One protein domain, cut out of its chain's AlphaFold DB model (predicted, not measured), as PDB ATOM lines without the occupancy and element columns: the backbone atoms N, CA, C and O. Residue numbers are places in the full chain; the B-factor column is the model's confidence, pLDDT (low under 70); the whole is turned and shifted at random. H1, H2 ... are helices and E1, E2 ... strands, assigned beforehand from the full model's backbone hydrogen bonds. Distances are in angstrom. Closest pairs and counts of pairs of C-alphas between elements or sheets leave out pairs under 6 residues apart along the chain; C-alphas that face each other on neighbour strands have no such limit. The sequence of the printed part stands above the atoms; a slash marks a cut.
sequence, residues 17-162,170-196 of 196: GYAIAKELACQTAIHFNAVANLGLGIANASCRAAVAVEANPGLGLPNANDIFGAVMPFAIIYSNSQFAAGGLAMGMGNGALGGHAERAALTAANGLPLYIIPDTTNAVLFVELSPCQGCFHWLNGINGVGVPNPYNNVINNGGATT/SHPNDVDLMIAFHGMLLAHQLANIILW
ATOM      1  N   GLY A  17     224.876 230.743 120.969       94.81
ATOM      2  CA  GLY A  17     225.829 230.576 122.063       94.81
ATOM      3  C   GLY A  17     225.219 230.271 123.430       94.81
ATOM      4  O   GLY A  17     225.989 230.126 124.372       94.81
ATOM      5  N   TYR A  18     223.898 230.102 123.553       96.31
ATOM      6  CA  TYR A  18     223.239 229.778 124.827       96.31
ATOM      7  C   TYR A  18     223.834 228.541 125.524       96.31
ATOM      8  O   TYR A  18     224.215 228.605 126.690       96.31
ATOM      9  N   ALA A  19     223.988 227.422 124.806       93.31
ATOM     10  CA  ALA A  19     224.549 226.193 125.380       93.31
ATOM     11  C   ALA A  19     226.011 226.369 125.833       93.31
ATOM     12  O   ALA A  19     226.403 225.858 126.880       93.31
ATOM     13  N   ILE A  20     226.799 227.142 125.079       95.25
ATOM     14  CA  ILE A  20     228.178 227.489 125.450       95.25
ATOM     15  C   ILE A  20     228.168 228.373 126.698       95.25
ATOM     16  O   ILE A  20     228.938 228.130 127.616       95.25
ATOM     17  N   ALA A  21     227.277 229.363 126.770       96.62
ATOM     18  CA  ALA A  21     227.153 230.249 127.920       96.62
ATOM     19  C   ALA A  21     226.754 229.501 129.200       96.62
ATOM     20  O   ALA A  21     227.331 229.774 130.251       96.62
ATOM     21  N   LYS A  22     225.838 228.526 129.112       94.56
ATOM     22  CA  LYS A  22     225.509 227.638 130.239       94.56
ATOM     23  C   LYS A  22     226.723 226.855 130.720       94.56
ATOM     24  O   LYS A  22     226.957 226.787 131.923       94.56
ATOM     25  N   GLU A  23     227.525 226.320 129.801       92.81
ATOM     26  CA  GLU A  23     228.749 225.626 130.196       92.81
ATOM     27  C   GLU A  23     229.762 226.578 130.840       92.81
ATOM     28  O   GLU A  23     230.308 226.286 131.901       92.81
ATOM     29  N   LEU A  24     229.984 227.754 130.247       93.94
ATOM     30  CA  LEU A  24     230.863 228.771 130.823       93.94
ATOM     31  C   LEU A  24     230.409 229.163 132.238       93.94
ATOM     32  O   LEU A  24     231.255 229.320 133.119       93.94
ATOM     33  N   ALA A  25     229.100 229.264 132.484       94.00
ATOM     34  CA  ALA A  25     228.545 229.514 133.811       94.00
ATOM     35  C   ALA A  25     228.851 228.379 134.799       94.00
ATOM     36  O   ALA A  25     229.344 228.636 135.901       94.00
ATOM     37  N   CYS A  26     228.640 227.124 134.394       91.69
ATOM     38  CA  CYS A  26     228.989 225.953 135.196       91.69
ATOM     39  C   CYS A  26     230.472 225.938 135.591       91.69
ATOM     40  O   CYS A  26     230.814 225.791 136.767       91.69
ATOM     41  N   GLN A  27     231.356 226.146 134.620       86.44
ATOM     42  CA  GLN A  27     232.807 226.123 134.817       86.44
ATOM     43  C   GLN A  27     233.266 227.279 135.702       86.44
ATOM     44  O   GLN A  27     234.120 227.110 136.573       86.44
ATOM     45  N   THR A  28     232.628 228.439 135.557       87.12
ATOM     46  CA  THR A  28     232.848 229.590 136.433       87.12
ATOM     47  C   THR A  28     232.498 229.265 137.891       87.12
ATOM     48  O   THR A  28     233.286 229.571 138.790       87.12
ATOM     49  N   ALA A  29     231.370 228.586 138.141       88.06
ATOM     50  CA  ALA A  29     230.967 228.167 139.485       88.06
ATOM     51  C   ALA A  29     231.920 227.118 140.093       88.06
ATOM     52  O   ALA A  29     232.281 227.225 141.271       88.06
ATOM     53  N   ILE A  30     232.365 226.135 139.300       84.19
ATOM     54  CA  ILE A  30     233.325 225.097 139.722       84.19
ATOM     55  C   ILE A  30     234.664 225.726 140.090       84.19
ATOM     56  O   ILE A  30     235.161 225.516 141.199       84.19
ATOM     57  N   HIS A  31     235.231 226.531 139.186       77.38
ATOM     58  CA  HIS A  31     236.517 227.179 139.417       77.38
ATOM     59  C   HIS A  31     236.457 228.064 140.650       77.38
ATOM     60  O   HIS A  31     237.300 227.912 141.529       77.38
ATOM     61  N   PHE A  32     235.430 228.909 140.785       75.62
ATOM     62  CA  PHE A  32     235.276 229.744 141.971       75.62
ATOM     63  C   PHE A  32     235.239 228.935 143.262       75.62
ATOM     64  O   PHE A  32     235.942 229.285 144.201       75.62
ATOM     65  N   ASN A  33     234.455 227.856 143.332       75.25
ATOM     66  CA  ASN A  33     234.375 227.044 144.548       75.25
ATOM     67  C   ASN A  33     235.735 226.424 144.918       75.25
ATOM     68  O   ASN A  33     236.046 226.293 146.103       75.25
ATOM     69  N   ALA A  34     236.569 226.099 143.926       72.19
ATOM     70  CA  ALA A  34     237.927 225.615 144.160       72.19
ATOM     71  C   ALA A  34     238.856 226.697 144.744       72.19
ATOM     72  O   ALA A  34     239.679 226.389 145.604       72.19
ATOM     73  N   VAL A  35     238.719 227.963 144.324       64.62
ATOM     74  CA  VAL A  35     239.613 229.060 144.751       64.62
ATOM     75  C   VAL A  35     239.085 229.906 145.917       64.62
ATOM     76  O   VAL A  35     239.884 230.481 146.656       64.62
ATOM     77  N   ALA A  36     237.772 229.954 146.150       62.62
ATOM     78  CA  ALA A  36     237.152 230.717 147.240       62.62
ATOM     79  C   ALA A  36     237.597 230.215 148.623       62.62
ATOM     80  O   ALA A  36     237.836 231.009 149.530       62.62
ATOM     81  N   ASN A  37     237.810 228.903 148.758       56.72
ATOM     82  CA  ASN A  37     238.299 228.286 149.994       56.72
ATOM     83  C   ASN A  37     239.797 228.522 150.254       56.72
ATOM     84  O   ASN A  37     240.282 228.229 151.344       56.72
ATOM     85  N   LEU A  38     240.535 229.057 149.276       55.81
ATOM     86  CA  LEU A  38     241.972 229.320 149.389       55.81
ATOM     87  C   LEU A  38     242.280 230.737 149.897       55.81
ATOM     88  O   LEU A  38     243.446 231.085 150.055       55.81
ATOM     89  N   GLY A  39     241.259 231.574 150.132       49.19
ATOM     90  CA  GLY A  39     241.441 232.941 150.631       49.19
ATOM     91  C   GLY A  39     242.166 233.881 149.655       49.19
ATOM     92  O   GLY A  39     242.602 234.957 150.054       49.19
ATOM     93  N   LEU A  40     242.283 233.504 148.375       51.75
ATOM     94  CA  LEU A  40     243.025 234.232 147.335       51.75
ATOM     95  C   LEU A  40     242.261 235.447 146.770       51.75
ATOM     96  O   LEU A  40     242.227 235.680 145.566       51.75
ATOM     97  N   GLY A  41     241.645 236.239 147.650       47.66
ATOM     98  CA  GLY A  41     241.049 237.531 147.300       47.66
ATOM     99  C   GLY A  41     239.662 237.466 146.668       47.66
ATOM    100  O   GLY A  41     239.168 238.478 146.203       47.66
ATOM    101  N   ILE A  42     238.978 236.328 146.677       54.28
ATOM    102  CA  ILE A  42     237.678 236.182 146.022       54.28
ATOM    103  C   ILE A  42     236.567 236.372 147.053       54.28
ATOM    104  O   ILE A  42     236.142 235.432 147.720       54.28
ATOM    105  N   ALA A  43     236.113 237.612 147.221       57.12
ATOM    106  CA  ALA A  43     234.988 237.905 148.104       57.12
ATOM    107  C   ALA A  43     233.676 237.374 147.504       57.12
ATOM    108  O   ALA A  43     233.507 237.395 146.284       57.12
ATOM    109  N   ASN A  44     232.705 237.001 148.342       62.84
ATOM    110  CA  ASN A  44     231.373 236.582 147.877       62.84
ATOM    111  C   ASN A  44     230.665 237.629 147.001       62.84
ATOM    112  O   ASN A  44     229.824 237.269 146.190       62.84
ATOM    113  N   ALA A  45     231.017 238.911 147.114       65.25
ATOM    114  CA  ALA A  45     230.475 239.979 146.271       65.25
ATOM    115  C   ALA A  45     231.170 240.130 144.903       65.25
ATOM    116  O   ALA A  45     230.881 241.067 144.162       65.25
ATOM    117  N   SER A  46     232.110 239.249 144.562       69.06
ATOM    118  CA  SER A  46     232.897 239.369 143.332       69.06
ATOM    119  C   SER A  46     232.159 238.746 142.159       69.06
ATOM    120  O   SER A  46     231.911 237.545 142.169       69.06
ATOM    121  N   CYS A  47     231.873 239.556 141.141       79.62
ATOM    122  CA  CYS A  47     231.370 239.075 139.858       79.62
ATOM    123  C   CYS A  47     232.431 238.208 139.166       79.62
ATOM    124  O   CYS A  47     233.632 238.514 139.219       79.62
ATOM    125  N   ARG A  48     231.986 237.148 138.494       85.62
ATOM    126  CA  ARG A  48     232.833 236.233 137.731       85.62
ATOM    127  C   ARG A  48     232.485 236.274 136.244       85.62
ATOM    128  O   ARG A  48     231.367 236.608 135.859       85.62
ATOM    129  N   ALA A  49     233.460 235.932 135.410       90.12
ATOM    130  CA  ALA A  49     233.281 235.868 133.969       90.12
ATOM    131  C   ALA A  49     234.156 234.784 133.344       90.12
ATOM    132  O   ALA A  49     235.240 234.473 133.847       90.12
ATOM    133  N   ALA A  50     233.709 234.260 132.210       91.81
ATOM    134  CA  ALA A  50     234.471 233.313 131.416       91.81
ATOM    135  C   ALA A  50     234.221 233.519 129.923       91.81
ATOM    136  O   ALA A  50     233.101 233.804 129.504       91.81
ATOM    137  N   VAL A  51     235.268 233.358 129.120       93.88
ATOM    138  CA  VAL A  51     235.219 233.473 127.659       93.88
ATOM    139  C   VAL A  51     235.666 232.165 127.013       93.88
ATOM    140  O   VAL A  51     236.627 231.536 127.465       93.88
ATOM    141  N   ALA A  52     234.958 231.761 125.957       94.75
ATOM    142  CA  ALA A  52     235.351 230.628 125.129       94.75
ATOM    143  C   ALA A  52     236.429 231.057 124.121       94.75
ATOM    144  O   ALA A  52     236.248 232.008 123.355       94.75
ATOM    145  N   VAL A  53     237.548 230.338 124.106       92.88
ATOM    146  CA  VAL A  53     238.688 230.562 123.204       92.88
ATOM    147  C   VAL A  53     239.014 229.289 122.436       92.88
ATOM    148  O   VAL A  53     238.627 228.187 122.838       92.88
ATOM    149  N   GLU A  54     239.718 229.421 121.317       91.69
ATOM    150  CA  GLU A  54     240.218 228.260 120.588       91.69
ATOM    151  C   GLU A  54     241.142 227.426 121.485       91.69
ATOM    152  O   GLU A  54     242.046 227.949 122.142       91.69
ATOM    153  N   ALA A  55     240.907 226.113 121.521       85.12
ATOM    154  CA  ALA A  55     241.783 225.201 122.238       85.12
ATOM    155  C   ALA A  55     243.149 225.140 121.539       85.12
ATOM    156  O   ALA A  55     243.239 224.989 120.321       85.12
ATOM    157  N   ASN A  56     244.222 225.217 122.320       78.31
ATOM    158  CA  ASN A  56     245.587 225.090 121.831       78.31
ATOM    159  C   ASN A  56     246.413 224.221 122.796       78.31
ATOM    160  O   ASN A  56     247.066 224.740 123.709       78.31
ATOM    161  N   PRO A  57     246.429 222.890 122.594       75.31
ATOM    162  CA  PRO A  57     247.204 221.977 123.430       75.31
ATOM    163  C   PRO A  57     248.705 222.302 123.462       75.31
ATOM    164  O   PRO A  57     249.352 222.081 124.482       75.31
ATOM    165  N   GLY A  58     249.253 222.880 122.384       70.62
ATOM    166  CA  GLY A  58     250.657 223.298 122.308       70.62
ATOM    167  C   GLY A  58     251.016 224.452 123.251       70.62
ATOM    168  O   GLY A  58     252.184 224.611 123.596       70.62
ATOM    169  N   LEU A  59     250.020 225.217 123.709       69.56
ATOM    170  CA  LEU A  59     250.156 226.254 124.737       69.56
ATOM    171  C   LEU A  59     249.664 225.787 126.118       69.56
ATOM    172  O   LEU A  59     249.514 226.603 127.021       69.56
ATOM    173  N   GLY A  60     249.396 224.486 126.295       69.50
ATOM    174  CA  GLY A  60     248.844 223.952 127.542       69.50
ATOM    175  C   GLY A  60     247.385 224.350 127.781       69.50
ATOM    176  O   GLY A  60     246.933 224.343 128.923       69.50
ATOM    177  N   LEU A  61     246.654 224.688 126.715       72.38
ATOM    178  CA  LEU A  61     245.256 225.100 126.749       72.38
ATOM    179  C   LEU A  61     244.379 224.029 126.070       72.38
ATOM    180  O   LEU A  61     243.958 224.213 124.923       72.38
ATOM    181  N   PRO A  62     244.164 222.862 126.707       72.69
ATOM    182  CA  PRO A  62     243.369 221.790 126.125       72.69
ATOM    183  C   PRO A  62     241.889 222.175 126.047       72.69
ATOM    184  O   PRO A  62     241.430 223.113 126.700       72.69
ATOM    185  N   ASN A  63     241.137 221.401 125.271       84.31
ATOM    186  CA  ASN A  63     239.683 221.433 125.296       84.31
ATOM    187  C   ASN A  63     239.155 221.318 126.732       84.31
ATOM    188  O   ASN A  63     239.640 220.499 127.517       84.31
ATOM    189  N   ALA A  64     238.161 222.140 127.063       79.75
ATOM    190  CA  ALA A  64     237.448 222.006 128.320       79.75
ATOM    191  C   ALA A  64     236.655 220.694 128.332       79.75
ATOM    192  O   ALA A  64     236.284 220.171 127.282       79.75
ATOM    193  N   ASN A  65     236.377 220.185 129.525       79.00
ATOM    194  CA  ASN A  65     235.371 219.147 129.703       79.00
ATOM    195  C   ASN A  65     234.124 219.808 130.269       79.00
ATOM    196  O   ASN A  65     234.248 220.665 131.145       79.00
ATOM    197  N   ASP A  66     232.955 219.412 129.781       75.56
ATOM    198  CA  ASP A  66     231.695 219.820 130.377       75.56
ATOM    199  C   ASP A  66     231.544 219.254 131.803       75.56
ATOM    200  O   ASP A  66     232.347 218.430 132.265       75.56
ATOM    201  N   ILE A  67     230.496 219.667 132.516       74.31
ATOM    202  CA  ILE A  67     230.239 219.178 133.883       74.31
ATOM    203  C   ILE A  67     229.979 217.667 133.986       74.31
ATOM    204  O   ILE A  67     230.056 217.111 135.083       74.31
ATOM    205  N   PHE A  68     229.662 217.000 132.876       75.50
ATOM    206  CA  PHE A  68     229.415 215.561 132.793       75.50
ATOM    207  C   PHE A  68     230.620 214.784 132.231       75.50
ATOM    208  O   PHE A  68     230.563 213.557 132.132       75.50
ATOM    209  N   GLY A  69     231.726 215.466 131.920       72.31
ATOM    210  CA  GLY A  69     232.973 214.886 131.428       72.31
ATOM    211  C   GLY A  69     233.082 214.750 129.905       72.31
ATOM    212  O   GLY A  69     234.021 214.108 129.436       72.31
ATOM    213  N   ALA A  70     232.166 215.322 129.120       82.56
ATOM    214  CA  ALA A  70     232.275 215.358 127.665       82.56
ATOM    215  C   ALA A  70     233.241 216.458 127.204       82.56
ATOM    216  O   ALA A  70     233.237 217.573 127.721       82.56
ATOM    217  N   VAL A  71     234.063 216.156 126.199       83.94
ATOM    218  CA  VAL A  71     235.040 217.111 125.659       83.94
ATOM    219  C   VAL A  71     234.320 218.199 124.861       83.94
ATOM    220  O   VAL A  71     233.610 217.910 123.897       83.94
ATOM    221  N   MET A  72     234.554 219.454 125.228       86.31
ATOM    222  CA  MET A  72     234.030 220.630 124.541       86.31
ATOM    223  C   MET A  72     234.948 221.056 123.391       86.31
ATOM    224  O   MET A  72     236.164 220.939 123.496       86.31
ATOM    225  N   PRO A  73     234.422 221.629 122.296       88.56
ATOM    226  CA  PRO A  73     235.238 222.041 121.148       88.56
ATOM    227  C   PRO A  73     236.073 223.313 121.394       88.56
ATOM    228  O   PRO A  73     236.779 223.767 120.496       88.56
ATOM    229  N   PHE A  74     236.020 223.883 122.597       89.94
ATOM    230  CA  PHE A  74     236.703 225.113 122.988       89.94
ATOM    231  C   PHE A  74     237.459 224.939 124.305       89.94
ATOM    232  O   PHE A  74     237.204 224.007 125.071       89.94
ATOM    233  N   ALA A  75     238.373 225.863 124.575       88.44
ATOM    234  CA  ALA A  75     238.960 226.051 125.892       88.44
ATOM    235  C   ALA A  75     238.321 227.254 126.598       88.44
ATOM    236  O   ALA A  75     237.662 228.090 125.975       88.44
ATOM    237  N   ILE A  76     238.499 227.331 127.915       87.75
ATOM    238  CA  ILE A  76     237.829 228.321 128.760       87.75
ATOM    239  C   ILE A  76     238.873 229.159 129.477       87.75
ATOM    240  O   ILE A  76     239.712 228.627 130.205       87.75
ATOM    241  N   ILE A  77     238.776 230.476 129.318       85.94
ATOM    242  CA  ILE A  77     239.519 231.427 130.142       85.94
ATOM    243  C   ILE A  77     238.545 232.046 131.129       85.94
ATOM    244  O   ILE A  77     237.588 232.710 130.732       85.94
ATOM    245  N   TYR A  78     238.794 231.825 132.417       79.56
ATOM    246  CA  TYR A  78     238.000 232.398 133.497       79.56
ATOM    247  C   TYR A  78     238.746 233.563 134.150       79.56
ATOM    248  O   TYR A  78     239.977 233.606 134.170       79.56
ATOM    249  N   SER A  79     237.995 234.498 134.722       74.12
ATOM    250  CA  SER A  79     238.531 235.503 135.633       74.12
ATOM    251  C   SER A  79     237.431 236.030 136.556       74.12
ATOM    252  O   SER A  79     236.256 235.678 136.427       74.12
ATOM    253  N   ASN A  80     237.793 236.873 137.518       68.88
ATOM    254  CA  ASN A  80     236.826 237.568 138.361       68.88
ATOM    255  C   ASN A  80     237.308 238.980 138.710       68.88
ATOM    256  O   ASN A  80     238.476 239.329 138.514       68.88
ATOM    257  N   SER A  81     236.396 239.803 139.227       56.72
ATOM    258  CA  SER A  81     236.675 241.212 139.522       56.72
ATOM    259  C   SER A  81     237.757 241.436 140.591       56.72
ATOM    260  O   SER A  81     238.356 242.508 140.622       56.72
ATOM    261  N   GLN A  82     238.065 240.451 141.440       55.69
ATOM    262  CA  GLN A  82     239.088 240.589 142.484       55.69
ATOM    263  C   GLN A  82     240.462 240.054 142.093       55.69
ATOM    264  O   GLN A  82     241.462 240.663 142.465       55.69
ATOM    265  N   PHE A  83     240.539 238.998 141.273       55.44
ATOM    266  CA  PHE A  83     241.755 238.714 140.509       55.44
ATOM    267  C   PHE A  83     242.171 239.980 139.773       55.44
ATOM    268  O   PHE A  83     243.356 240.316 139.750       55.44
ATOM    269  N   ALA A  84     241.175 240.736 139.293       51.34
ATOM    270  CA  ALA A  84     241.421 241.998 138.653       51.34
ATOM    271  C   ALA A  84     241.982 243.106 139.547       51.34
ATOM    272  O   ALA A  84     242.976 243.742 139.199       51.34
ATOM    273  N   ALA A  85     241.375 243.299 140.717       44.28
ATOM    274  CA  ALA A  85     241.782 244.310 141.687       44.28
ATOM    275  C   ALA A  85     243.109 243.987 142.408       44.28
ATOM    276  O   ALA A  85     243.827 244.904 142.800       44.28
ATOM    277  N   GLY A  86     243.450 242.705 142.577       40.00
ATOM    278  CA  GLY A  86     244.643 242.253 143.303       40.00
ATOM    279  C   GLY A  86     245.906 242.079 142.452       40.00
ATOM    280  O   GLY A  86     246.948 241.733 143.000       40.00
ATOM    281  N   GLY A  87     245.833 242.254 141.127       42.88
ATOM    282  CA  GLY A  87     246.961 241.991 140.220       42.88
ATOM    283  C   GLY A  87     247.377 240.514 140.144       42.88
ATOM    284  O   GLY A  87     248.410 240.192 139.563       42.88
ATOM    285  N   LEU A  88     246.573 239.604 140.704       40.06
ATOM    286  CA  LEU A  88     246.811 238.159 140.757       40.06
ATOM    287  C   LEU A  88     246.346 237.476 139.461       40.06
ATOM    288  O   LEU A  88     245.659 236.457 139.483       40.06
ATOM    289  N   ALA A  89     246.696 238.058 138.314       41.34
ATOM    290  CA  ALA A  89     246.422 237.464 137.016       41.34
ATOM    291  C   ALA A  89     247.262 236.191 136.845       41.34
ATOM    292  O   ALA A  89     248.399 236.233 136.385       41.34
ATOM    293  N   MET A  90     246.688 235.039 137.177       39.12
ATOM    294  CA  MET A  90     247.134 233.758 136.636       39.12
ATOM    295  C   MET A  90     246.609 233.657 135.197       39.12
ATOM    296  O   MET A  90     245.610 232.999 134.930       39.12
ATOM    297  N   GLY A  91     247.236 234.389 134.276       40.16
ATOM    298  CA  GLY A  91     246.913 234.388 132.850       40.16
ATOM    299  C   GLY A  91     248.082 234.928 132.025       40.16
ATOM    300  O   GLY A  91     248.847 235.762 132.500       40.16
ATOM    301  N   MET A  92     248.227 234.459 130.782       37.88
ATOM    302  CA  MET A  92     249.396 234.719 129.920       37.88
ATOM    303  C   MET A  92     249.549 236.192 129.474       37.88
ATOM    304  O   MET A  92     250.525 236.535 128.814       37.88
ATOM    305  N   GLY A  93     248.600 237.069 129.824       38.06
ATOM    306  CA  GLY A  93     248.497 238.438 129.310       38.06
ATOM    307  C   GLY A  93     249.295 239.529 130.039       38.06
ATOM    308  O   GLY A  93     249.314 240.646 129.530       38.06
ATOM    309  N   ASN A  94     249.929 239.261 131.193       38.88
ATOM    310  CA  ASN A  94     250.819 240.180 131.947       38.88
ATOM    311  C   ASN A  94     250.334 241.645 132.166       38.88
ATOM    312  O   ASN A  94     251.129 242.516 132.517       38.88
ATOM    313  N   GLY A  95     249.046 241.946 131.974       38.47
ATOM    314  CA  GLY A  95     248.473 243.286 132.118       38.47
ATOM    315  C   GLY A  95     247.741 243.474 133.445       38.47
ATOM    316  O   GLY A  95     247.238 242.510 134.022       38.47
ATOM    317  N   ALA A  96     247.629 244.727 133.908       44.22
ATOM    318  CA  ALA A  96     246.653 245.073 134.939       44.22
ATOM    319  C   ALA A  96     245.287 244.566 134.468       44.22
ATOM    320  O   ALA A  96     244.879 244.825 133.341       44.22
ATOM    321  N   LEU A  97     244.602 243.789 135.283       48.47
ATOM    322  CA  LEU A  97     243.279 243.297 134.947       48.47
ATOM    323  C   LEU A  97     242.290 244.444 135.207       48.47
ATOM    324  O   LEU A  97     242.293 245.055 136.275       48.47
ATOM    325  N   GLY A  98     241.469 244.800 134.219       48.59
ATOM    326  CA  GLY A  98     240.440 245.822 134.424       48.59
ATOM    327  C   GLY A  98     239.506 245.365 135.543       48.59
ATOM    328  O   GLY A  98     239.030 244.243 135.459       48.59
ATOM    329  N   GLY A  99     239.261 246.191 136.569       59.72
ATOM    330  CA  GLY A  99     238.560 245.852 137.829       59.72
ATOM    331  C   GLY A  99     237.107 245.338 137.741       59.72
ATOM    332  O   GLY A  99     236.375 245.406 138.722       59.72
ATOM    333  N   HIS A 100     236.680 244.845 136.580       77.44
ATOM    334  CA  HIS A 100     235.387 244.247 136.272       77.44
ATOM    335  C   HIS A 100     235.602 242.870 135.627       77.44
ATOM    336  O   HIS A 100     236.541 242.686 134.851       77.44
ATOM    337  N   ALA A 101     234.739 241.906 135.938       80.44
ATOM    338  CA  ALA A 101     234.946 240.496 135.614       80.44
ATOM    339  C   ALA A 101     235.117 240.236 134.107       80.44
ATOM    340  O   ALA A 101     236.053 239.556 133.696       80.44
ATOM    341  N   GLU A 102     234.273 240.844 133.275       84.62
ATOM    342  CA  GLU A 102     234.313 240.766 131.815       84.62
ATOM    343  C   GLU A 102     235.625 241.307 131.234       84.62
ATOM    344  O   GLU A 102     236.217 240.696 130.341       84.62
ATOM    345  N   ARG A 103     236.130 242.421 131.783       83.69
ATOM    346  CA  ARG A 103     237.414 243.004 131.368       83.69
ATOM    347  C   ARG A 103     238.555 242.083 131.756       83.69
ATOM    348  O   ARG A 103     239.479 241.894 130.970       83.69
ATOM    349  N   ALA A 104     238.481 241.510 132.952       79.50
ATOM    350  CA  ALA A 104     239.483 240.604 133.477       79.50
ATOM    351  C   ALA A 104     239.565 239.309 132.654       79.50
ATOM    352  O   ALA A 104     240.664 238.894 132.302       79.50
ATOM    353  N   ALA A 105     238.427 238.717 132.279       84.94
ATOM    354  CA  ALA A 105     238.385 237.500 131.466       84.94
ATOM    355  C   ALA A 105     238.953 237.737 130.060       84.94
ATOM    356  O   ALA A 105     239.838 237.006 129.621       84.94
ATOM    357  N   LEU A 106     238.527 238.810 129.384       87.12
ATOM    358  CA  LEU A 106     239.040 239.149 128.053       87.12
ATOM    359  C   LEU A 106     240.517 239.578 128.081       87.12
ATOM    360  O   LEU A 106     241.269 239.240 127.175       87.12
ATOM    361  N   THR A 107     240.964 240.273 129.130       82.94
ATOM    362  CA  THR A 107     242.385 240.628 129.301       82.94
ATOM    363  C   THR A 107     243.240 239.394 129.586       82.94
ATOM    364  O   THR A 107     244.333 239.272 129.037       82.94
ATOM    365  N   ALA A 108     242.751 238.453 130.401       78.44
ATOM    366  CA  ALA A 108     243.439 237.191 130.667       78.44
ATOM    367  C   ALA A 108     243.557 236.316 129.410       78.44
ATOM    368  O   ALA A 108     244.550 235.608 129.256       78.44
ATOM    369  N   ALA A 109     242.578 236.404 128.504       84.81
ATOM    370  CA  ALA A 109     242.572 235.701 127.227       84.81
ATOM    371  C   ALA A 109     243.417 236.385 126.134       84.81
ATOM    372  O   ALA A 109     243.561 235.834 125.045       84.81
ATOM    373  N   ASN A 110     243.985 237.569 126.392       84.00
ATOM    374  CA  ASN A 110     244.714 238.341 125.389       84.00
ATOM    375  C   ASN A 110     245.781 237.502 124.657       84.00
ATOM    376  O   ASN A 110     246.589 236.815 125.280       84.00
ATOM    377  N   GLY A 111     245.793 237.592 123.326       81.75
ATOM    378  CA  GLY A 111     246.667 236.800 122.456       81.75
ATOM    379  C   GLY A 111     246.103 235.433 122.056       81.75
ATOM    380  O   GLY A 111     246.679 234.791 121.182       81.75
ATOM    381  N   LEU A 112     244.974 235.005 122.630       87.56
ATOM    382  CA  LEU A 112     244.267 233.787 122.233       87.56
ATOM    383  C   LEU A 112     243.106 234.119 121.281       87.56
ATOM    384  O   LEU A 112     242.360 235.069 121.549       87.56
ATOM    385  N   PRO A 113     242.900 233.351 120.198       91.75
ATOM    386  CA  PRO A 113     241.726 233.507 119.346       91.75
ATOM    387  C   PRO A 113     240.434 233.176 120.108       91.75
ATOM    388  O   PRO A 113     240.381 232.200 120.858       91.75
ATOM    389  N   LEU A 114     239.379 233.972 119.910       94.38
ATOM    390  CA  LEU A 114     238.048 233.635 120.429       94.38
ATOM    391  C   LEU A 114     237.527 232.387 119.719       94.38
ATOM    392  O   LEU A 114     237.677 232.263 118.506       94.38
ATOM    393  N   TYR A 115     236.859 231.502 120.456       95.75
ATOM    394  CA  TYR A 115     236.173 230.383 119.829       95.75
ATOM    395  C   TYR A 115     234.963 230.902 119.053       95.75
ATOM    396  O   TYR A 115     234.050 231.499 119.634       95.75
ATOM    397  N   ILE A 116     234.960 230.658 117.745       96.19
ATOM    398  CA  ILE A 116     233.848 230.998 116.864       96.19
ATOM    399  C   ILE A 116     232.922 229.788 116.746       96.19
ATOM    400  O   ILE A 116     233.359 228.692 116.399       96.19
ATOM    401  N   ILE A 117     231.632 229.987 117.024       94.69
ATOM    402  CA  ILE A 117     230.614 228.945 116.848       94.69
ATOM    403  C   ILE A 117     230.611 228.513 115.369       94.69
ATOM    404  O   ILE A 117     230.492 229.397 114.509       94.69
ATOM    405  N   PRO A 118     230.706 227.200 115.067       92.94
ATOM    406  CA  PRO A 118     230.763 226.688 113.700       92.94
ATOM    407  C   PRO A 118     229.681 227.281 112.797       92.94
ATOM    408  O   PRO A 118     228.546 227.468 113.230       92.94
ATOM    409  N   ASP A 119     230.060 227.591 111.556       91.00
ATOM    410  CA  ASP A 119     229.193 228.173 110.522       91.00
ATOM    411  C   ASP A 119     228.582 229.544 110.876       91.00
ATOM    412  O   ASP A 119     227.598 229.985 110.280       91.00
ATOM    413  N   THR A 120     229.182 230.260 111.831       93.25
ATOM    414  CA  THR A 120     228.778 231.619 112.210       93.25
ATOM    415  C   THR A 120     229.986 232.545 112.379       93.25
ATOM    416  O   THR A 120     231.127 232.152 112.155       93.25
ATOM    417  N   THR A 121     229.744 233.787 112.809       93.62
ATOM    418  CA  THR A 121     230.785 234.688 113.330       93.62
ATOM    419  C   THR A 121     230.604 234.978 114.822       93.62
ATOM    420  O   THR A 121     231.102 235.978 115.337       93.62
ATOM    421  N   ASN A 122     229.849 234.134 115.531       96.25
ATOM    422  CA  ASN A 122     229.493 234.360 116.924       96.25
ATOM    423  C   ASN A 122     230.573 233.833 117.874       96.25
ATOM    424  O   ASN A 122     230.933 232.661 117.810       96.25
ATOM    425  N   ALA A 123     231.011 234.677 118.803       96.81
ATOM    426  CA  ALA A 123     231.788 234.310 119.983       96.81
ATOM    427  C   ALA A 123     230.927 234.453 121.249       96.81
ATOM    428  O   ALA A 123     229.879 235.109 121.221       96.81
ATOM    429  N   VAL A 124     231.365 233.854 122.360       97.38
ATOM    430  CA  VAL A 124     230.587 233.799 123.609       97.38
ATOM    431  C   VAL A 124     231.427 234.227 124.809       97.38
ATOM    432  O   VAL A 124     232.501 233.681 125.063       97.38
ATOM    433  N   LEU A 125     230.890 235.181 125.567       96.88
ATOM    434  CA  LEU A 125     231.369 235.600 126.880       96.88
ATOM    435  C   LEU A 125     230.222 235.425 127.878       96.88
ATOM    436  O   LEU A 125     229.130 235.936 127.647       96.88
ATOM    437  N   PHE A 126     230.476 234.748 128.990       96.81
ATOM    438  CA  PHE A 126     229.578 234.722 130.138       96.81
ATOM    439  C   PHE A 126     230.082 235.678 131.223       96.81
ATOM    440  O   PHE A 126     231.283 235.728 131.501       96.81
ATOM    441  N   VAL A 127     229.166 236.418 131.843       93.50
ATOM    442  CA  VAL A 127     229.419 237.338 132.961       93.50
ATOM    443  C   VAL A 127     228.283 237.165 133.962       93.50
ATOM    444  O   VAL A 127     227.131 237.235 133.571       93.50
ATOM    445  N   GLU A 128     228.546 236.950 135.246       91.44
ATOM    446  CA  GLU A 128     227.456 236.707 136.206       91.44
ATOM    447  C   GLU A 128     226.489 237.891 136.310       91.44
ATOM    448  O   GLU A 128     225.275 237.712 136.225       91.44
ATOM    449  N   LEU A 129     227.028 239.106 136.424       90.00
ATOM    450  CA  LEU A 129     226.259 240.346 136.386       90.00
ATOM    451  C   LEU A 129     226.344 240.990 135.006       90.00
ATOM    452  O   LEU A 129     227.425 241.059 134.416       90.00
ATOM    453  N   SER A 130     225.220 241.526 134.527       91.88
ATOM    454  CA  SER A 130     225.199 242.289 133.282       91.88
ATOM    455  C   SER A 130     226.224 243.437 133.333       91.88
ATOM    456  O   SER A 130     226.371 244.094 134.372       91.88
ATOM    457  N   PRO A 131     226.973 243.695 132.245       88.25
ATOM    458  CA  PRO A 131     227.994 244.737 132.254       88.25
ATOM    459  C   PRO A 131     227.433 246.113 132.609       88.25
ATOM    460  O   PRO A 131     226.444 246.570 132.036       88.25
ATOM    461  N   CYS A 132     228.102 246.816 133.526       84.50
ATOM    462  CA  CYS A 132     227.750 248.200 133.838       84.50
ATOM    463  C   CYS A 132     227.976 249.110 132.619       84.50
ATOM    464  O   CYS A 132     228.696 248.752 131.683       84.50
ATOM    465  N   GLN A 133     227.441 250.336 132.650       83.25
ATOM    466  CA  GLN A 133     227.589 251.292 131.544       83.25
ATOM    467  C   GLN A 133     229.056 251.484 131.112       83.25
ATOM    468  O   GLN A 133     229.360 251.548 129.921       83.25
ATOM    469  N   GLY A 134     229.988 251.517 132.069       81.38
ATOM    470  CA  GLY A 134     231.415 251.634 131.774       81.38
ATOM    471  C   GLY A 134     231.978 250.423 131.025       81.38
ATOM    472  O   GLY A 134     232.819 250.581 130.143       81.38
ATOM    473  N   CYS A 135     231.547 249.208 131.354       83.94
ATOM    474  CA  CYS A 135     231.966 247.998 130.650       83.94
ATOM    475  C   CYS A 135     231.271 247.823 129.306       83.94
ATOM    476  O   CYS A 135     231.918 247.393 128.357       83.94
ATOM    477  N   PHE A 136     230.012 248.243 129.188       86.19
ATOM    478  CA  PHE A 136     229.326 248.344 127.904       86.19
ATOM    479  C   PHE A 136     230.101 249.252 126.935       86.19
ATOM    480  O   PHE A 136     230.416 248.839 125.820       86.19
ATOM    481  N   HIS A 137     230.479 250.462 127.365       84.88
ATOM    482  CA  HIS A 137     231.292 251.375 126.555       84.88
ATOM    483  C   HIS A 137     232.649 250.759 126.187       84.88
ATOM    484  O   HIS A 137     233.042 250.780 125.021       84.88
ATOM    485  N   TRP A 138     233.326 250.151 127.162       86.00
ATOM    486  CA  TRP A 138     234.625 249.511 126.961       86.00
ATOM    487  C   TRP A 138     234.579 248.346 125.959       86.00
ATOM    488  O   TRP A 138     235.433 248.265 125.076       86.00
ATOM    489  N   LEU A 139     233.568 247.472 126.049       88.06
ATOM    490  CA  LEU A 139     233.366 246.378 125.094       88.06
ATOM    491  C   LEU A 139     233.190 246.929 123.673       88.06
ATOM    492  O   LEU A 139     233.796 246.406 122.741       88.06
ATOM    493  N   ASN A 140     232.452 248.031 123.516       85.00
ATOM    494  CA  ASN A 140     232.251 248.727 122.239       85.00
ATOM    495  C   ASN A 140     233.461 249.573 121.779       85.00
ATOM    496  O   ASN A 140     233.343 250.344 120.829       85.00
ATOM    497  N   GLY A 141     234.617 249.472 122.442       77.94
ATOM    498  CA  GLY A 141     235.825 250.203 122.053       77.94
ATOM    499  C   GLY A 141     235.808 251.695 122.382       77.94
ATOM    500  O   GLY A 141     236.688 252.431 121.939       77.94
ATOM    501  N   ILE A 142     234.825 252.159 123.158       76.62
ATOM    502  CA  ILE A 142     234.764 253.542 123.626       76.62
ATOM    503  C   ILE A 142     235.739 253.674 124.799       76.62
ATOM    504  O   ILE A 142     235.511 253.149 125.893       76.62
ATOM    505  N   ASN A 143     236.856 254.360 124.557       57.19
ATOM    506  CA  ASN A 143     237.879 254.607 125.571       57.19
ATOM    507  C   ASN A 143     237.356 255.538 126.675       57.19
ATOM    508  O   ASN A 143     236.641 256.500 126.401       57.19
ATOM    509  N   GLY A 144     237.744 255.270 127.927       53.09
ATOM    510  CA  GLY A 144     237.294 256.073 129.066       53.09
ATOM    511  C   GLY A 144     238.139 255.945 130.328       53.09
ATOM    512  O   GLY A 144     238.606 256.959 130.821       53.09
ATOM    513  N   VAL A 145     238.374 254.739 130.859       49.84
ATOM    514  CA  VAL A 145     239.241 254.525 132.039       49.84
ATOM    515  C   VAL A 145     239.702 253.057 132.073       49.84
ATOM    516  O   VAL A 145     238.869 252.159 132.238       49.84
ATOM    517  N   GLY A 146     241.004 252.792 131.913       60.22
ATOM    518  CA  GLY A 146     241.609 251.467 132.128       60.22
ATOM    519  C   GLY A 146     242.282 250.816 130.910       60.22
ATOM    520  O   GLY A 146     242.676 251.482 129.959       60.22
ATOM    521  N   VAL A 147     242.449 249.495 130.996       67.06
ATOM    522  CA  VAL A 147     243.147 248.620 130.031       67.06
ATOM    523  C   VAL A 147     242.396 248.598 128.696       67.06
ATOM    524  O   VAL A 147     241.171 248.536 128.738       67.06
ATOM    525  N   PRO A 148     243.054 248.629 127.525       78.56
ATOM    526  CA  PRO A 148     242.372 248.497 126.234       78.56
ATOM    527  C   PRO A 148     241.630 247.159 126.094       78.56
ATOM    528  O   PRO A 148     242.115 246.145 126.585       78.56
ATOM    529  N   ASN A 149     240.490 247.130 125.393       85.12
ATOM    530  CA  ASN A 149     239.853 245.865 125.010       85.12
ATOM    531  C   ASN A 149     240.751 245.126 123.998       85.12
ATOM    532  O   ASN A 149     240.875 245.599 122.863       85.12
ATOM    533  N   PRO A 150     241.363 243.979 124.360       85.94
ATOM    534  CA  PRO A 150     242.298 243.281 123.475       85.94
ATOM    535  C   PRO A 150     241.622 242.730 122.212       85.94
ATOM    536  O   PRO A 150     242.276 242.550 121.189       85.94
ATOM    537  N   TYR A 151     240.300 242.540 122.242       90.12
ATOM    538  CA  TYR A 151     239.511 242.040 121.117       90.12
ATOM    539  C   TYR A 151     238.823 243.147 120.316       90.12
ATOM    540  O   TYR A 151     238.011 242.859 119.436       90.12
ATOM    541  N   ASN A 152     239.152 244.418 120.570       88.88
ATOM    542  CA  ASN A 152     238.475 245.541 119.927       88.88
ATOM    543  C   ASN A 152     238.554 245.498 118.395       88.88
ATOM    544  O   ASN A 152     237.590 245.859 117.743       88.88
ATOM    545  N   ASN A 153     239.660 245.035 117.811       89.00
ATOM    546  CA  ASN A 153     239.793 244.946 116.350       89.00
ATOM    547  C   ASN A 153     239.101 243.714 115.744       89.00
ATOM    548  O   ASN A 153     238.873 243.668 114.540       89.00
ATOM    549  N   VAL A 154     238.807 242.702 116.563       90.25
ATOM    550  CA  VAL A 154     238.155 241.455 116.129       90.25
ATOM    551  C   VAL A 154     236.630 241.584 116.203       90.25
ATOM    552  O   VAL A 154     235.923 241.030 115.359       90.25
ATOM    553  N   ILE A 155     236.142 242.328 117.200       90.75
ATOM    554  CA  ILE A 155     234.720 242.592 117.457       90.75
ATOM    555  C   ILE A 155     234.286 243.904 116.791       90.75
ATOM    556  O   ILE A 155     233.292 243.954 116.077       90.75
ATOM    557  N   ASN A 156     235.041 244.980 117.015       86.62
ATOM    558  CA  ASN A 156     234.767 246.319 116.490       86.62
ATOM    559  C   ASN A 156     235.754 246.658 115.351       86.62
ATOM    560  O   ASN A 156     236.456 245.789 114.839       86.62
ATOM    561  N   ASN A 157     235.808 247.926 114.922       83.12
ATOM    562  CA  ASN A 157     236.769 248.438 113.926       83.12
ATOM    563  C   ASN A 157     236.824 247.662 112.589       83.12
ATOM    564  O   ASN A 157     237.881 247.552 111.974       83.12
ATOM    565  N   GLY A 158     235.687 247.141 112.121       76.00
ATOM    566  CA  GLY A 158     235.618 246.345 110.888       76.00
ATOM    567  C   GLY A 158     235.852 244.845 111.093       76.00
ATOM    568  O   GLY A 158     235.859 244.100 110.116       76.00
ATOM    569  N   GLY A 159     236.000 244.398 112.342       79.62
ATOM    570  CA  GLY A 159     235.927 242.991 112.711       79.62
ATOM    571  C   GLY A 159     234.569 242.371 112.362       79.62
ATOM    572  O   GLY A 159     233.533 243.035 112.394       79.62
ATOM    573  N   ALA A 160     234.580 241.085 112.004       86.19
ATOM    574  CA  ALA A 160     233.380 240.339 111.609       86.19
ATOM    575  C   ALA A 160     232.721 239.580 112.776       86.19
ATOM    576  O   ALA A 160     231.660 238.977 112.595       86.19
ATOM    577  N   THR A 161     233.347 239.580 113.957       93.62
ATOM    578  CA  THR A 161     232.917 238.756 115.092       93.62
ATOM    579  C   THR A 161     231.777 239.421 115.849       93.62
ATOM    580  O   THR A 161     231.903 240.556 116.302       93.62
ATOM    581  N   THR A 162     230.687 238.684 116.048       95.38
ATOM    582  CA  THR A 162     229.614 239.070 116.966       95.38
ATOM    583  C   THR A 162     229.871 238.445 118.335       95.38
ATOM    584  O   THR A 162     229.817 237.228 118.486       95.38
ATOM    585  N   SER A 170     220.877 240.970 136.556       91.81
ATOM    586  CA  SER A 170     220.926 242.348 136.069       91.81
ATOM    587  C   SER A 170     221.652 243.264 137.052       91.81
ATOM    588  O   SER A 170     221.234 243.454 138.192       91.81
ATOM    589  N   HIS A 171     222.719 243.925 136.611       84.38
ATOM    590  CA  HIS A 171     223.337 245.012 137.362       84.38
ATOM    591  C   HIS A 171     222.544 246.327 137.193       84.38
ATOM    592  O   HIS A 171     222.157 246.657 136.070       84.38
ATOM    593  N   PRO A 172     222.335 247.127 138.260       81.81
ATOM    594  CA  PRO A 172     222.754 246.909 139.651       81.81
ATOM    595  C   PRO A 172     221.738 246.177 140.535       81.81
ATOM    596  O   PRO A 172     222.003 245.991 141.717       81.81
ATOM    597  N   ASN A 173     220.593 245.782 139.988       88.06
ATOM    598  CA  ASN A 173     219.422 245.410 140.780       88.06
ATOM    599  C   ASN A 173     219.524 244.026 141.442       88.06
ATOM    600  O   ASN A 173     218.978 243.834 142.522       88.06
ATOM    601  N   ASP A 174     220.261 243.095 140.838       89.75
ATOM    602  CA  ASP A 174     220.275 241.680 141.230       89.75
ATOM    603  C   ASP A 174     221.601 241.254 141.888       89.75
ATOM    604  O   ASP A 174     221.912 240.066 141.996       89.75
ATOM    605  N   VAL A 175     222.406 242.218 142.351       84.75
ATOM    606  CA  VAL A 175     223.699 241.947 143.010       84.75
ATOM    607  C   VAL A 175     223.520 241.064 144.250       84.75
ATOM    608  O   VAL A 175     224.300 240.135 144.459       84.75
ATOM    609  N   ASP A 176     222.470 241.297 145.040       84.44
ATOM    610  CA  ASP A 176     222.181 240.496 146.234       84.44
ATOM    611  C   ASP A 176     221.802 239.046 145.885       84.44
ATOM    612  O   ASP A 176     222.152 238.122 146.622       84.44
ATOM    613  N   LEU A 177     221.145 238.823 144.738       90.94
ATOM    614  CA  LEU A 177     220.804 237.483 144.249       90.94
ATOM    615  C   LEU A 177     222.055 236.712 143.819       90.94
ATOM    616  O   LEU A 177     222.199 235.541 144.172       90.94
ATOM    617  N   MET A 178     222.990 237.377 143.132       89.38
ATOM    618  CA  MET A 178     224.304 236.810 142.817       89.38
ATOM    619  C   MET A 178     225.064 236.435 144.102       89.38
ATOM    620  O   MET A 178     225.575 235.324 144.224       89.38
ATOM    621  N   ILE A 179     225.106 237.329 145.098       84.50
ATOM    622  CA  ILE A 179     225.769 237.060 146.386       84.50
ATOM    623  C   ILE A 179     225.133 235.854 147.089       84.50
ATOM    624  O   ILE A 179     225.847 234.988 147.602       84.50
ATOM    625  N   ALA A 180     223.800 235.770 147.097       87.88
ATOM    626  CA  ALA A 180     223.084 234.634 147.664       87.88
ATOM    627  C   ALA A 180     223.419 233.328 146.927       87.88
ATOM    628  O   ALA A 180     223.675 232.313 147.576       87.88
ATOM    629  N   PHE A 181     223.489 233.356 145.593       90.50
ATOM    630  CA  PHE A 181     223.918 232.222 144.775       90.50
ATOM    631  C   PHE A 181     225.347 231.772 145.115       90.50
ATOM    632  O   PHE A 181     225.594 230.578 145.279       90.50
ATOM    633  N   HIS A 182     226.279 232.707 145.324       85.31
ATOM    634  CA  HIS A 182     227.654 232.388 145.726       85.31
ATOM    635  C   HIS A 182     227.738 231.686 147.083       85.31
ATOM    636  O   HIS A 182     228.631 230.864 147.284       85.31
ATOM    637  N   GLY A 183     226.808 231.980 147.995       83.75
ATOM    638  CA  GLY A 183     226.703 231.325 149.299       83.75
ATOM    639  C   GLY A 183     226.118 229.908 149.260       83.75
ATOM    640  O   GLY A 183     226.134 229.220 150.280       83.75
ATOM    641  N   MET A 184     225.592 229.452 148.119       89.81
ATOM    642  CA  MET A 184     225.058 228.097 147.980       89.81
ATOM    643  C   MET A 184     226.181 227.065 147.832       89.81
ATOM    644  O   MET A 184     227.245 227.349 147.285       89.81
ATOM    645  N   LEU A 185     225.917 225.818 148.235       90.88
ATOM    646  CA  LEU A 185     226.796 224.690 147.914       90.88
ATOM    647  C   LEU A 185     226.980 224.570 146.393       90.88
ATOM    648  O   LEU A 185     226.014 224.751 145.650       90.88
ATOM    649  N   LEU A 186     228.177 224.184 145.930       89.94
ATOM    650  CA  LEU A 186     228.471 224.010 144.499       89.94
ATOM    651  C   LEU A 186     227.422 223.146 143.781       89.94
ATOM    652  O   LEU A 186     226.960 223.510 142.706       89.94
ATOM    653  N   ALA A 187     226.991 222.041 144.393       91.19
ATOM    654  CA  ALA A 187     225.963 221.174 143.815       91.19
ATOM    655  C   ALA A 187     224.637 221.918 143.554       91.19
ATOM    656  O   ALA A 187     223.998 221.699 142.529       91.19
ATOM    657  N   HIS A 188     224.242 222.833 144.445       94.25
ATOM    658  CA  HIS A 188     223.054 223.668 144.254       94.25
ATOM    659  C   HIS A 188     223.289 224.776 143.224       94.25
ATOM    660  O   HIS A 188     222.376 225.093 142.466       94.25
ATOM    661  N   GLN A 189     224.497 225.346 143.155       93.19
ATOM    662  CA  GLN A 189     224.854 226.297 142.097       93.19
ATOM    663  C   GLN A 189     224.704 225.644 140.715       93.19
ATOM    664  O   GLN A 189     223.988 226.164 139.863       93.19
ATOM    665  N   LEU A 190     225.284 224.457 140.526       93.69
ATOM    666  CA  LEU A 190     225.196 223.700 139.274       93.69
ATOM    667  C   LEU A 190     223.758 223.291 138.938       93.69
ATOM    668  O   LEU A 190     223.330 223.449 137.798       93.69
ATOM    669  N   ALA A 191     222.985 222.826 139.925       93.38
ATOM    670  CA  ALA A 191     221.580 222.482 139.718       93.38
ATOM    671  C   ALA A 191     220.746 223.683 139.243       93.38
ATOM    672  O   ALA A 191     219.903 223.520 138.367       93.38
ATOM    673  N   ASN A 192     221.003 224.886 139.770       94.19
ATOM    674  CA  ASN A 192     220.353 226.107 139.293       94.19
ATOM    675  C   ASN A 192     220.766 226.444 137.854       94.19
ATOM    676  O   ASN A 192     219.890 226.677 137.030       94.19
ATOM    677  N   ILE A 193     222.064 226.403 137.531       94.38
ATOM    678  CA  ILE A 193     222.563 226.714 136.178       94.38
ATOM    679  C   ILE A 193     221.971 225.771 135.126       94.38
ATOM    680  O   ILE A 193     221.636 226.188 134.020       94.38
ATOM    681  N   ILE A 194     221.791 224.493 135.459       89.19
ATOM    682  CA  ILE A 194     221.156 223.522 134.559       89.19
ATOM    683  C   ILE A 194     219.714 223.935 134.209       89.19
ATOM    684  O   ILE A 194     219.267 223.638 133.100       89.19
ATOM    685  N   LEU A 195     219.018 224.636 135.108       89.38
ATOM    686  CA  LEU A 195     217.642 225.117 134.930       89.38
ATOM    687  C   LEU A 195     217.537 226.511 134.294       89.38
ATOM    688  O   LEU A 195     216.425 226.926 133.968       89.38
ATOM    689  N   TRP A 196     218.656 227.224 134.143       92.06
ATOM    690  CA  TRP A 196     218.735 228.448 133.342       92.06
ATOM    691  C   TRP A 196     218.566 228.149 131.861       92.06
ATOM    692  O   TRP A 196     218.702 226.971 131.465       92.06
TER     693      TRP A 196
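Overview. This is residues 17 to 162 and 170 to 196 of the 196 residues of an uncharacterized protein of Citrobacter sedlakii (UniProt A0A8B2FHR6). A small sheet of three antiparallel strands, in the order E2, E1, E3, is the middle of three layers, with the long helix H1 slanting over one face and the short helix H3 over the other. H7 runs back side by side with H1, H2 touches H3, H6 only grazes the sheet, and H4 and H5 are not on it. The printed part has 173 residues, with seven named helices and three named strands in the order H1, E1, E2, H2, H3, E3, H4, H5, H6, H7. The class is mixed, helices and strands, though under half of the residues, 82, are in named elements. The whole is compact, with a radius of gyration of the C-alphas of 15.3 A, and rounded, spanning 43 by 37 by 28 A.

Arrangement. H1, residues 18 to 36, is on the sheet of E2, residues 75 to 80, E1, residues 48 to 53, and E3, residues 122 to 129, at a height of 7.7 A; its closest C-alphas to E1 are those of Leu 24 and Ala 50, 5.8 A apart. E1 and E2 form a hairpin, with N 51 and O 77 within hydrogen-bond range at 2.9 A. E1 and E3 are antiparallel, with N 126 and O 50 at 2.8 A. H2, residues 81 to 86, touches H3, residues 101 to 108, at a steep tilt of 60 degrees, closest at the C-alphas of Ser 81 and Ala 101, 4.3 A. H3 is on the opposite face from H1, at a height of 6.6 A. E2, H2, H3 and E3 form a split strand-helix-strand unit, two strands running the same way with E1 between them, and its crossover is right-handed. H4, residues 133 to 139, is close to H3 but not clearly touching, with C-alphas 103 and 135 7.4 A apart; H5, residues 152 to 155, stands likewise to H4, with C-alphas 139 and 152 7.3 A apart. H6, residues 175 to 182, only grazes the sheet. H7, residues 186 to 195, touches H1, opposite ways at a shallow tilt of 11 degrees, closest at the C-alphas of Cys 26 and Leu 190, 6.0 A. Every O i to N i+4 pair is within hydrogen-bond range in H1, H2, H3, H4 and H6, and 5 of 6 in H7; H5 is too short for such a pair.

Along the chain. H1 begins at C-alpha 18 (223.239, 229.778, 124.827) and is 26.4 A long. E1 measures 16.7 A, E2 17.1 A and E3 20.6 A. H7, 14.5 A long, ends at C-alpha 195 (217.642, 225.117, 134.930).

Size, cuts and confidence. The C-alphas farthest apart, of Gly 158 and Leu 185, are 43.8 A apart. Residues 163 to 169 are not printed, and C-alphas 162 and 170 are 21.2 A apart across the cut. Among the long links is that from E1 to E2, with 21 residues. Confidence is under 70 at residues 35 to 46, 59 to 60, 80 to 99 and 143 to 147.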